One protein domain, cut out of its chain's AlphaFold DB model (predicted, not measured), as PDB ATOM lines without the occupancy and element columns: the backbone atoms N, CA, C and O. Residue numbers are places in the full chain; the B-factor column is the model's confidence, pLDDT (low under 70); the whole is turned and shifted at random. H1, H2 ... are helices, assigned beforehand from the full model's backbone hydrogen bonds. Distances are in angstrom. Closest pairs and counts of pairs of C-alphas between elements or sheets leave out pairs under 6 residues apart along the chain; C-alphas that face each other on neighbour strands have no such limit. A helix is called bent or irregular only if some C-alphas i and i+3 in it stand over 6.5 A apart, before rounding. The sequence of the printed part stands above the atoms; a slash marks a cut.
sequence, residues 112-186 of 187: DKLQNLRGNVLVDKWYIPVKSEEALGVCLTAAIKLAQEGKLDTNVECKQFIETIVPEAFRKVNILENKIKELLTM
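AT A GLANCE: This is residues 112 to 186 of the 187 residues of the protein "Hypothetical protein" of Rotaria sp. Silwood2 (UniProt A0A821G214). A small head of crossed helices has one long helical arm sticking out of it: H1, H2, the first arm H3a of the bent helix H3 and the start of its second arm H3b make the head, and residues 177 to 186, of which 177 to 184 belong to H3, stand free beyond it. H2 crosses H3a nearly at a right angle, H1 packs on the first residues of H2 and on a part of H3b, and the free end of H3b makes much of the length. The printed part has 75 residues, with three named helices in the order H1, H2, H3 and no named strand, and its class is all helix. The whole is loose, with a radius of gyration of the C-alphas of 14.1 A, and its C-alphas span 49 by 20 by 20 A.

HOW THE PARTS SIT: H1, residues 112 to 121, and H2, residues 135 to 148, touch, and H2 touches H1 with residues 135 to 139 alone. Their closest C-alphas are those of Lys 113 and Ala 135, 4.8 A apart, and they run opposite ways at a steep tilt of 60 degrees. H3, residues 156 to 184, was assigned as one helix by its hydrogen bonds but is bent, with C-alphas 163 and 166 6.8 A apart; its arms are H3a, residues 156 to 163, and H3b, residues 166 to 184. The arms stand at a shallow tilt of 33 degrees, only just short of steep. H2 touches H3a with residues 139 to 143 alone, about perpendicular at 75 degrees; the closest C-alphas are those of Ala 143 and Cys 158, 5.9 A apart. H1 and H3a are close but not clearly touching, with the C-alphas of Leu 114 and Phe 161 closest at 7.2 A. H1 and H3b only just touch, with 3 pairs of C-alphas within 8 A; H3b takes part with residues 168 to 172 alone, and the closest C-alphas are those of Val 121 and Ala 169, 5.7 A apart. H2 and H3b are only just apart, 8.3 A at the closest. Every O i to N i+4 pair is within hydrogen-bond range in H1, H2, H3a and H3b.

IN THESE COORDINATES: H1 begins at C-alpha 112, at (-43.810, 27.420, -6.851), and measures 14.2 A from first to last C-alpha. H2 measures 20.2 A. H3a measures 10.4 A from C-alpha 156, at (-52.141, 37.583, -12.285). H3b measures 27.3 A and ends at C-alpha 184, at (-28.483, 16.533, -39.191).

THE WHOLE: The two C-alphas farthest apart are those of Glu 149 and Met 186, at 49.4 A. The printed part has no cut. The link from H1 to H2, residues 122 to 134, is long; the link from H2 to H3 is short, with 7 residues. The mean pLDDT of the printed part is 83.8, and residues 124, 132 and 186 of this model are under 70.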
ATOM      1  N   ASP A 112     -45.146  28.034  -6.948       86.50
ATOM      2  CA  ASP A 112     -43.810  27.420  -6.851       86.50
ATOM      3  C   ASP A 112     -43.368  26.796  -8.181       86.50
ATOM      4  O   ASP A 112     -42.210  26.913  -8.597       86.50
ATOM      5  N   LYS A 113     -44.312  26.169  -8.895       87.56
ATOM      6  CA  LYS A 113     -44.069  25.598 -10.225       87.56
ATOM      7  C   LYS A 113     -43.824  26.700 -11.248       87.56
ATOM      8  O   LYS A 113     -42.895  26.579 -12.042       87.56
ATOM      9  N   LEU A 114     -44.573  27.798 -11.176       87.69
ATOM     10  CA  LEU A 114     -44.368  28.956 -12.040       87.69
ATOM     11  C   LEU A 114     -42.981  29.589 -11.844       87.69
ATOM     12  O   LEU A 114     -42.325  29.916 -12.830       87.69
ATOM     13  N   GLN A 115     -42.508  29.734 -10.603       87.38
ATOM     14  CA  GLN A 115     -41.169  30.276 -10.328       87.38
ATOM     15  C   GLN A 115     -40.060  29.338 -10.812       87.38
ATOM     16  O   GLN A 115     -39.098  29.784 -11.437       87.38
ATOM     17  N   ASN A 116     -40.216  28.028 -10.602       84.94
ATOM     18  CA  ASN A 116     -39.291  27.033 -11.141       84.94
ATOM     19  C   ASN A 116     -39.230  27.107 -12.678       84.94
ATOM     20  O   ASN A 116     -38.149  27.150 -13.265       84.94
ATOM     21  N   LEU A 117     -40.394  27.204 -13.324       85.44
ATOM     22  CA  LEU A 117     -40.497  27.309 -14.772       85.44
ATOM     23  C   LEU A 117     -39.867  28.605 -15.292       85.44
ATOM     24  O   LEU A 117     -39.111  28.549 -16.255       85.44
ATOM     25  N   ARG A 118     -40.070  29.747 -14.620       84.94
ATOM     26  CA  ARG A 118     -39.367  31.008 -14.927       84.94
ATOM     27  C   ARG A 118     -37.854  30.831 -14.898       84.94
ATOM     28  O   ARG A 118     -37.185  31.199 -15.858       84.94
ATOM     29  N   GLY A 119     -37.327  30.210 -13.844       80.25
ATOM     30  CA  GLY A 119     -35.893  29.962 -13.678       80.25
ATOM     31  C   GLY A 119     -35.283  28.972 -14.680       80.25
ATOM     32  O   GLY A 119     -34.061  28.861 -14.745       80.25
ATOM     33  N   ASN A 120     -36.098  28.252 -15.456       78.44
ATOM     34  CA  ASN A 120     -35.631  27.315 -16.484       78.44
ATOM     35  C   ASN A 120     -35.920  27.805 -17.911       78.44
ATOM     36  O   ASN A 120     -35.094  27.641 -18.804       78.44
ATOM     37  N   VAL A 121     -37.077  28.429 -18.133       80.50
ATOM     38  CA  VAL A 121     -37.500  28.936 -19.442       80.50
ATOM     39  C   VAL A 121     -36.837  30.275 -19.749       80.50
ATOM     40  O   VAL A 121     -36.357  30.449 -20.860       80.50
ATOM     41  N   LEU A 122     -36.737  31.190 -18.782       76.81
ATOM     42  CA  LEU A 122     -36.170  32.529 -19.010       76.81
ATOM     43  C   LEU A 122     -34.651  32.596 -18.796       76.81
ATOM     44  O   LEU A 122     -34.016  33.577 -19.161       76.81
ATOM     45  N   VAL A 123     -34.065  31.554 -18.209       75.38
ATOM     46  CA  VAL A 123     -32.611  31.384 -18.071       75.38
ATOM     47  C   VAL A 123     -32.140  30.410 -19.146       75.38
ATOM     48  O   VAL A 123     -32.910  29.540 -19.525       75.38
ATOM     49  N   ASP A 124     -30.898  30.493 -19.618       65.69
ATOM     50  CA  ASP A 124     -30.330  29.704 -20.733       65.69
ATOM     51  C   ASP A 124     -30.111  28.197 -20.440       65.69
ATOM     52  O   ASP A 124     -29.108  27.581 -20.798       65.69
ATOM     53  N   LYS A 125     -31.066  27.557 -19.760       71.44
ATOM     54  CA  LYS A 125     -31.133  26.103 -19.623       71.44
ATOM     55  C   LYS A 125     -31.830  25.494 -20.836       71.44
ATOM     56  O   LYS A 125     -32.861  25.990 -21.294       71.44
ATOM     57  N   TRP A 126     -31.281  24.378 -21.301       70.56
ATOM     58  CA  TRP A 126     -31.776  23.613 -22.450       70.56
ATOM     59  C   TRP A 126     -32.963  22.694 -22.116       70.56
ATOM     60  O   TRP A 126     -33.552  22.104 -23.014       70.56
ATOM     61  N   TYR A 127     -33.319  22.567 -20.833       77.38
ATOM     62  CA  TYR A 127     -34.400  21.705 -20.359       77.38
ATOM     63  C   TYR A 127     -35.704  22.479 -20.150       77.38
ATOM     64  O   TYR A 127     -35.724  23.475 -19.422       77.38
ATOM     65  N   ILE A 128     -36.798  21.972 -20.722       78.44
ATOM     66  CA  ILE A 128     -38.157  22.455 -20.467       78.44
ATOM     67  C   ILE A 128     -38.938  21.316 -19.789       78.44
ATOM     68  O   ILE A 128     -39.062  20.245 -20.380       78.44
ATOM     69  N   PRO A 129     -39.455  21.518 -18.564       75.94
ATOM     70  CA  PRO A 129     -40.129  20.480 -17.778       75.94
ATOM     71  C   PRO A 129     -41.575  20.268 -18.274       75.94
ATOM     72  O   PRO A 129     -42.515  20.804 -17.682       75.94
ATOM     73  N   VAL A 130     -41.728  19.571 -19.406       75.31
ATOM     74  CA  VAL A 130     -42.967  19.462 -20.208       75.31
ATOM     75  C   VAL A 130     -43.957  18.383 -19.757       75.31
ATOM     76  O   VAL A 130     -45.097  18.405 -20.223       75.31
ATOM     77  N   LYS A 131     -43.573  17.433 -18.894       75.88
ATOM     78  CA  LYS A 131     -44.483  16.340 -18.499       75.88
ATOM     79  C   LYS A 131     -45.656  16.847 -17.651       75.88
ATOM     80  O   LYS A 131     -45.599  17.937 -17.081       75.88
ATOM     81  N   SER A 132     -46.727  16.057 -17.554       66.00
ATOM     82  CA  SER A 132     -47.960  16.455 -16.855       66.00
ATOM     83  C   SER A 132     -47.739  16.709 -15.359       66.00
ATOM     84  O   SER A 132     -48.319  17.639 -14.803       66.00
ATOM     85  N   GLU A 133     -46.844  15.951 -14.726       73.69
ATOM     86  CA  GLU A 133     -46.410  16.101 -13.331       73.69
ATOM     87  C   GLU A 133     -45.352  17.201 -13.115       73.69
ATOM     88  O   GLU A 133     -45.023  17.585 -11.983       73.69
ATOM     89  N   GLU A 134     -44.803  17.725 -14.205       80.88
ATOM     90  CA  GLU A 134     -43.721  18.696 -14.209       80.88
ATOM     91  C   GLU A 134     -44.224  20.141 -14.292       80.88
ATOM     92  O   GLU A 134     -45.410  20.414 -14.456       80.88
ATOM     93  N   ALA A 135     -43.322  21.110 -14.103       83.94
ATOM     94  CA  ALA A 135     -43.716  22.498 -13.869       83.94
ATOM     95  C   ALA A 135     -44.570  23.102 -14.997       83.94
ATOM     96  O   ALA A 135     -45.535  23.800 -14.691       83.94
ATOM     97  N   LEU A 136     -44.273  22.813 -16.273       86.88
ATOM     98  CA  LEU A 136     -45.100  23.294 -17.381       86.88
ATOM     99  C   LEU A 136     -46.465  22.598 -17.398       86.88
ATOM    100  O   LEU A 136     -47.480  23.285 -17.488       86.88
ATOM    101  N   GLY A 137     -46.506  21.268 -17.263       84.62
ATOM    102  CA  GLY A 137     -47.754  20.499 -17.274       84.62
ATOM    103  C   GLY A 137     -48.704  20.880 -16.139       84.62
ATOM    104  O   GLY A 137     -49.897  21.093 -16.367       84.62
ATOM    105  N   VAL A 138     -48.173  21.082 -14.932       85.81
ATOM    106  CA  VAL A 138     -48.951  21.512 -13.761       85.81
ATOM    107  C   VAL A 138     -49.491  22.940 -13.937       85.81
ATOM    108  O   VAL A 138     -50.659  23.196 -13.633       85.81
ATOM    109  N   CYS A 139     -48.696  23.873 -14.475       89.56
ATOM    110  CA  CYS A 139     -49.162  25.235 -14.769       89.56
ATOM    111  C   CYS A 139     -50.198  25.277 -15.907       89.56
ATOM    112  O   CYS A 139     -51.193  25.989 -15.782       89.56
ATOM    113  N   LEU A 140     -50.018  24.490 -16.976       89.94
ATOM    114  CA  LEU A 140     -50.995  24.356 -18.067       89.94
ATOM    115  C   LEU A 140     -52.329  23.816 -17.552       89.94
ATOM    116  O   LEU A 140     -53.385  24.365 -17.856       89.94
ATOM    117  N   THR A 141     -52.274  22.781 -16.720       86.50
ATOM    118  CA  THR A 141     -53.442  22.186 -16.067       86.50
ATOM    119  C   THR A 141     -54.232  23.221 -15.266       86.50
ATOM    120  O   THR A 141     -55.448  23.350 -15.422       86.50
ATOM    121  N   ALA A 142     -53.537  23.998 -14.431       86.81
ATOM    122  CA  ALA A 142     -54.154  25.053 -13.636       86.81
ATOM    123  C   ALA A 142     -54.730  26.181 -14.509       86.81
ATOM    124  O   ALA A 142     -55.826  26.667 -14.230       86.81
ATOM    125  N   ALA A 143     -54.036  26.560 -15.587       88.88
ATOM    126  CA  ALA A 143     -54.510  27.561 -16.538       88.88
ATOM    127  C   ALA A 143     -55.793  27.112 -17.253       88.88
ATOM    128  O   ALA A 143     -56.745  27.883 -17.332       88.88
ATOM    129  N   ILE A 144     -55.861  25.853 -17.704       87.94
ATOM    130  CA  ILE A 144     -57.059  25.272 -18.329       87.94
ATOM    131  C   ILE A 144     -58.242  25.313 -17.360       87.94
ATOM    132  O   ILE A 144     -59.331  25.727 -17.753       87.94
ATOM    133  N   LYS A 145     -58.038  24.943 -16.090       84.56
ATOM    134  CA  LYS A 145     -59.097  25.018 -15.077       84.56
ATOM    135  C   LYS A 145     -59.600  26.450 -14.886       84.56
ATOM    136  O   LYS A 145     -60.803  26.687 -14.920       84.56
ATOM    137  N   LEU A 146     -58.690  27.413 -14.732       85.50
ATOM    138  CA  LEU A 146     -59.065  28.823 -14.596       85.50
ATOM    139  C   LEU A 146     -59.780  29.352 -15.846       85.50
ATOM    140  O   LEU A 146     -60.699  30.154 -15.712       85.50
ATOM    141  N   ALA A 147     -59.417  28.881 -17.041       85.81
ATOM    142  CA  ALA A 147     -60.118  29.190 -18.287       85.81
ATOM    143  C   ALA A 147     -61.550  28.660 -18.294       85.81
ATOM    144  O   ALA A 147     -62.477  29.404 -18.605       85.81
ATOM    145  N   GLN A 148     -61.743  27.403 -17.896       82.81
ATOM    146  CA  GLN A 148     -63.068  26.789 -17.798       82.81
ATOM    147  C   GLN A 148     -63.962  27.494 -16.767       82.81
ATOM    148  O   GLN A 148     -65.174  27.551 -16.945       82.81
ATOM    149  N   GLU A 149     -63.367  28.059 -15.715       83.38
ATOM    150  CA  GLU A 149     -64.067  28.848 -14.696       83.38
ATOM    151  C   GLU A 149     -64.251  30.332 -15.075       83.38
ATOM    152  O   GLU A 149     -64.845  31.078 -14.296       83.38
ATOM    153  N   GLY A 150     -63.740  30.791 -16.226       83.50
ATOM    154  CA  GLY A 150     -63.810  32.198 -16.648       83.50
ATOM    155  C   GLY A 150     -62.940  33.154 -15.817       83.50
ATOM    156  O   GLY A 150     -63.240  34.340 -15.723       83.50
ATOM    157  N   LYS A 151     -61.875  32.648 -15.184       84.62
ATOM    158  CA  LYS A 151     -61.037  33.369 -14.206       84.62
ATOM    159  C   LYS A 151     -59.628  33.711 -14.693       84.62
ATOM    160  O   LYS A 151     -58.821  34.175 -13.886       84.62
ATOM    161  N   LEU A 152     -59.311  33.509 -15.973       82.81
ATOM    162  CA  LEU A 152     -57.970  33.787 -16.515       82.81
ATOM    163  C   LEU A 152     -57.503  35.216 -16.228       82.81
ATOM    164  O   LEU A 152     -56.413  35.401 -15.695       82.81
ATOM    165  N   ASP A 153     -58.353  36.207 -16.496       78.81
ATOM    166  CA  ASP A 153     -58.003  37.625 -16.347       78.81
ATOM    167  C   ASP A 153     -57.914  38.085 -14.889       78.81
ATOM    168  O   ASP A 153     -57.323  39.121 -14.589       78.81
ATOM    169  N   THR A 154     -58.488  37.309 -13.969       83.75
ATOM    170  CA  THR A 154     -58.496  37.625 -12.534       83.75
ATOM    171  C   THR A 154     -57.281  37.072 -11.792       83.75
ATOM    172  O   THR A 154     -57.019  37.480 -10.662       83.75
ATOM    173  N   ASN A 155     -56.532  36.151 -12.406       87.88
ATOM    174  CA  ASN A 155     -55.363  35.531 -11.795       87.88
ATOM    175  C   ASN A 155     -54.077  36.031 -12.470       87.88
ATOM    176  O   ASN A 155     -53.740  35.623 -13.583       87.88
ATOM    177  N   VAL A 156     -53.353  36.916 -11.778       89.12
ATOM    178  CA  VAL A 156     -52.141  37.583 -12.285       89.12
ATOM    179  C   VAL A 156     -51.063  36.569 -12.674       89.12
ATOM    180  O   VAL A 156     -50.409  36.715 -13.707       89.12
ATOM    181  N   GLU A 157     -50.897  35.510 -11.884       90.56
ATOM    182  CA  GLU A 157     -49.899  34.466 -12.111       90.56
ATOM    183  C   GLU A 157     -50.198  33.652 -13.374       90.56
ATOM    184  O   GLU A 157     -49.295  33.398 -14.172       90.56
ATOM    185  N   CYS A 158     -51.463  33.276 -13.572       91.31
ATOM    186  CA  CYS A 158     -51.946  32.564 -14.749       91.31
ATOM    187  C   CYS A 158     -51.804  33.420 -16.007       91.31
ATOM    188  O   CYS A 158     -51.306  32.947 -17.028       91.31
ATOM    189  N   LYS A 159     -52.165  34.704 -15.914       90.25
ATOM    190  CA  LYS A 159     -51.995  35.657 -17.007       90.25
ATOM    191  C   LYS A 159     -50.526  35.779 -17.408       90.25
ATOM    192  O   LYS A 159     -50.188  35.577 -18.568       90.25
ATOM    193  N   GLN A 160     -49.633  35.984 -16.439       89.62
ATOM    194  CA  GLN A 160     -48.195  36.044 -16.702       89.62
ATOM    195  C   GLN A 160     -47.645  34.726 -17.273       89.62
ATOM    196  O   GLN A 160     -46.741  34.725 -18.110       89.62
ATOM    197  N   PHE A 161     -48.173  33.586 -16.830       92.75
ATOM    198  CA  PHE A 161     -47.817  32.289 -17.388       92.75
ATOM    199  C   PHE A 161     -48.183  32.190 -18.879       92.75
ATOM    200  O   PHE A 161     -47.313  31.852 -19.683       92.75
ATOM    201  N   ILE A 162     -49.422  32.530 -19.246       91.88
ATOM    202  CA  ILE A 162     -49.922  32.466 -20.628       91.88
ATOM    203  C   ILE A 162     -49.225  33.489 -21.527       91.88
ATOM    204  O   ILE A 162     -48.833  33.153 -22.639       91.88
ATOM    205  N   GLU A 163     -49.052  34.725 -21.059       91.88
ATOM    206  CA  GLU A 163     -48.545  35.828 -21.883       91.88
ATOM    207  C   GLU A 163     -47.020  35.831 -22.024       91.88
ATOM    208  O   GLU A 163     -46.496  36.369 -22.994       91.88
ATOM    209  N   THR A 164     -46.286  35.259 -21.065       90.19
ATOM    210  CA  THR A 164     -44.815  35.327 -21.055       90.19
ATOM    211  C   THR A 164     -44.166  33.952 -21.107       90.19
ATOM    212  O   THR A 164     -43.314  33.694 -21.952       90.19
ATOM    213  N   ILE A 165     -44.542  33.049 -20.201       90.44
ATOM    214  CA  ILE A 165     -43.783  31.808 -19.997       90.44
ATOM    215  C   ILE A 165     -44.069  30.776 -21.082       90.44
ATOM    216  O   ILE A 165     -43.143  30.124 -21.560       90.44
ATOM    217  N   VAL A 166     -45.330  30.641 -21.492       90.62
ATOM    218  CA  VAL A 166     -45.727  29.714 -22.554       90.62
ATOM    219  C   VAL A 166     -45.059  30.076 -23.894       90.62
ATOM    220  O   VAL A 166     -44.386  29.202 -24.447       90.62
ATOM    221  N   PRO A 167     -45.135  31.327 -24.398       90.19
ATOM    222  CA  PRO A 167     -44.456  31.719 -25.634       90.19
ATOM    223  C   PRO A 167     -42.948  31.460 -25.610       90.19
ATOM    224  O   PRO A 167     -42.400  30.918 -26.569       90.19
ATOM    225  N   GLU A 168     -42.276  31.782 -24.503       88.44
ATOM    226  CA  GLU A 168     -40.832  31.572 -24.380       88.44
ATOM    227  C   GLU A 168     -40.443  30.091 -24.339       88.44
ATOM    228  O   GLU A 168     -39.437  29.698 -24.936       88.44
ATOM    229  N   ALA A 169     -41.256  29.241 -23.703       86.81
ATOM    230  CA  ALA A 169     -41.044  27.798 -23.734       86.81
ATOM    231  C   ALA A 169     -41.124  27.267 -25.175       86.81
ATOM    232  O   ALA A 169     -40.215  26.567 -25.621       86.81
ATOM    233  N   PHE A 170     -42.149  27.660 -25.938       86.81
ATOM    234  CA  PHE A 170     -42.278  27.270 -27.345       86.81
ATOM    235  C   PHE A 170     -41.148  27.825 -28.222       86.81
ATOM    236  O   PHE A 170     -40.606  27.096 -29.054       86.81
ATOM    237  N   ARG A 171     -40.719  29.074 -28.003       87.50
ATOM    238  CA  ARG A 171     -39.573  29.659 -28.715       87.50
ATOM    239  C   ARG A 171     -38.311  28.818 -28.525       87.50
ATOM    240  O   ARG A 171     -37.601  28.555 -29.494       87.50
ATOM    241  N   LYS A 172     -38.037  28.363 -27.300       85.12
ATOM    242  CA  LYS A 172     -36.890  27.492 -27.009       85.12
ATOM    243  C   LYS A 172     -36.984  26.125 -27.681       85.12
ATOM    244  O   LYS A 172     -35.968  25.653 -28.188       85.12
ATOM    245  N   VAL A 173     -38.169  25.512 -27.716       85.00
ATOM    246  CA  VAL A 173     -38.384  24.251 -28.453       85.00
ATOM    247  C   VAL A 173     -38.055  24.434 -29.934       85.00
ATOM    248  O   VAL A 173     -37.295  23.643 -30.479       85.00
ATOM    249  N   ASN A 174     -38.526  25.517 -30.557       84.56
ATOM    250  CA  ASN A 174     -38.230  25.800 -31.966       84.56
ATOM    251  C   ASN A 174     -36.729  26.007 -32.222       84.56
ATOM    252  O   ASN A 174     -36.196  25.544 -33.228       84.56
ATOM    253  N   ILE A 175     -36.019  26.682 -31.311       84.75
ATOM    254  CA  ILE A 175     -34.559  26.851 -31.412       84.75
ATOM    255  C   ILE A 175     -33.848  25.499 -31.329       84.75
ATOM    256  O   ILE A 175     -32.938  25.235 -32.114       84.75
ATOM    257  N   LEU A 176     -34.259  24.642 -30.391       82.12
ATOM    258  CA  LEU A 176     -33.728  23.287 -30.252       82.12
ATOM    259  C   LEU A 176     -33.971  22.456 -31.514       82.12
ATOM    260  O   LEU A 176     -33.046  21.814 -32.001       82.12
ATOM    261  N   GLU A 177     -35.183  22.505 -32.065       85.69
ATOM    262  CA  GLU A 177     -35.542  21.804 -33.297       85.69
ATOM    263  C   GLU A 177     -34.673  22.257 -34.478       85.69
ATOM    264  O   GLU A 177     -34.113  21.420 -35.186       85.69
ATOM    265  N   ASN A 178     -34.502  23.568 -34.662       83.88
ATOM    266  CA  ASN A 178     -33.654  24.113 -35.723       83.88
ATOM    267  C   ASN A 178     -32.195  23.685 -35.557       83.88
ATOM    268  O   ASN A 178     -31.569  23.266 -36.525       83.88
ATOM    269  N   LYS A 179     -31.674  23.703 -34.327       84.38
ATOM    270  CA  LYS A 179     -30.305  23.265 -34.040       84.38
ATOM    271  C   LYS A 179     -30.100  21.772 -34.309       84.38
ATOM    272  O   LYS A 179     -29.047  21.381 -34.799       84.38
ATOM    273  N   ILE A 180     -31.102  20.938 -34.021       86.56
ATOM    274  CA  ILE A 180     -31.080  19.514 -34.380       86.56
ATOM    275  C   ILE A 180     -31.066  19.355 -35.904       86.56
ATOM    276  O   ILE A 180     -30.252  18.595 -36.418       86.56
ATOM    277  N   LYS A 181     -31.914  20.089 -36.635       85.19
ATOM    278  CA  LYS A 181     -31.945  20.047 -38.107       85.19
ATOM    279  C   LYS A 181     -30.612  20.467 -38.720       85.19
ATOM    280  O   LYS A 181     -30.120  19.752 -39.580       85.19
ATOM    281  N   GLU A 182     -30.011  21.557 -38.243       87.56
ATOM    282  CA  GLU A 182     -28.684  22.002 -38.684       87.56
ATOM    283  C   GLU A 182     -27.650  20.884 -38.529       87.56
ATOM    284  O   GLU A 182     -27.007  20.517 -39.509       87.56
ATOM    285  N   LEU A 183     -27.561  20.272 -37.341       84.50
ATOM    286  CA  LEU A 183     -26.630  19.171 -37.071       84.50
ATOM    287  C   LEU A 183     -26.869  17.943 -37.961       84.50
ATOM    288  O   LEU A 183     -25.909  17.280 -38.336       84.50
ATOM    289  N   LEU A 184     -28.123  17.649 -38.308       81.81
ATOM    290  CA  LEU A 184     -28.483  16.533 -39.191       81.81
ATOM    291  C   LEU A 184     -28.244  16.830 -40.680       81.81
ATOM    292  O   LEU A 184     -28.180  15.903 -41.476       81.81
ATOM    293  N   THR A 185     -28.128  18.102 -41.069       82.62
ATOM    294  CA  THR A 185     -27.840  18.529 -42.452       82.62
ATOM    295  C   THR A 185     -26.356  18.792 -42.724       82.62
ATOM    296  O   THR A 185     -26.008  19.198 -43.828       82.62
ATOM    297  N   MET A 186     -25.485  18.592 -41.729       63.31
ATOM    298  CA  MET A 186     -24.029  18.754 -41.854       63.31
ATOM    299  C   MET A 186     -23.300  17.483 -42.346       63.31
ATOM    300  O   MET A 186     -22.081  17.402 -42.187       63.31
TER     301      MET A 186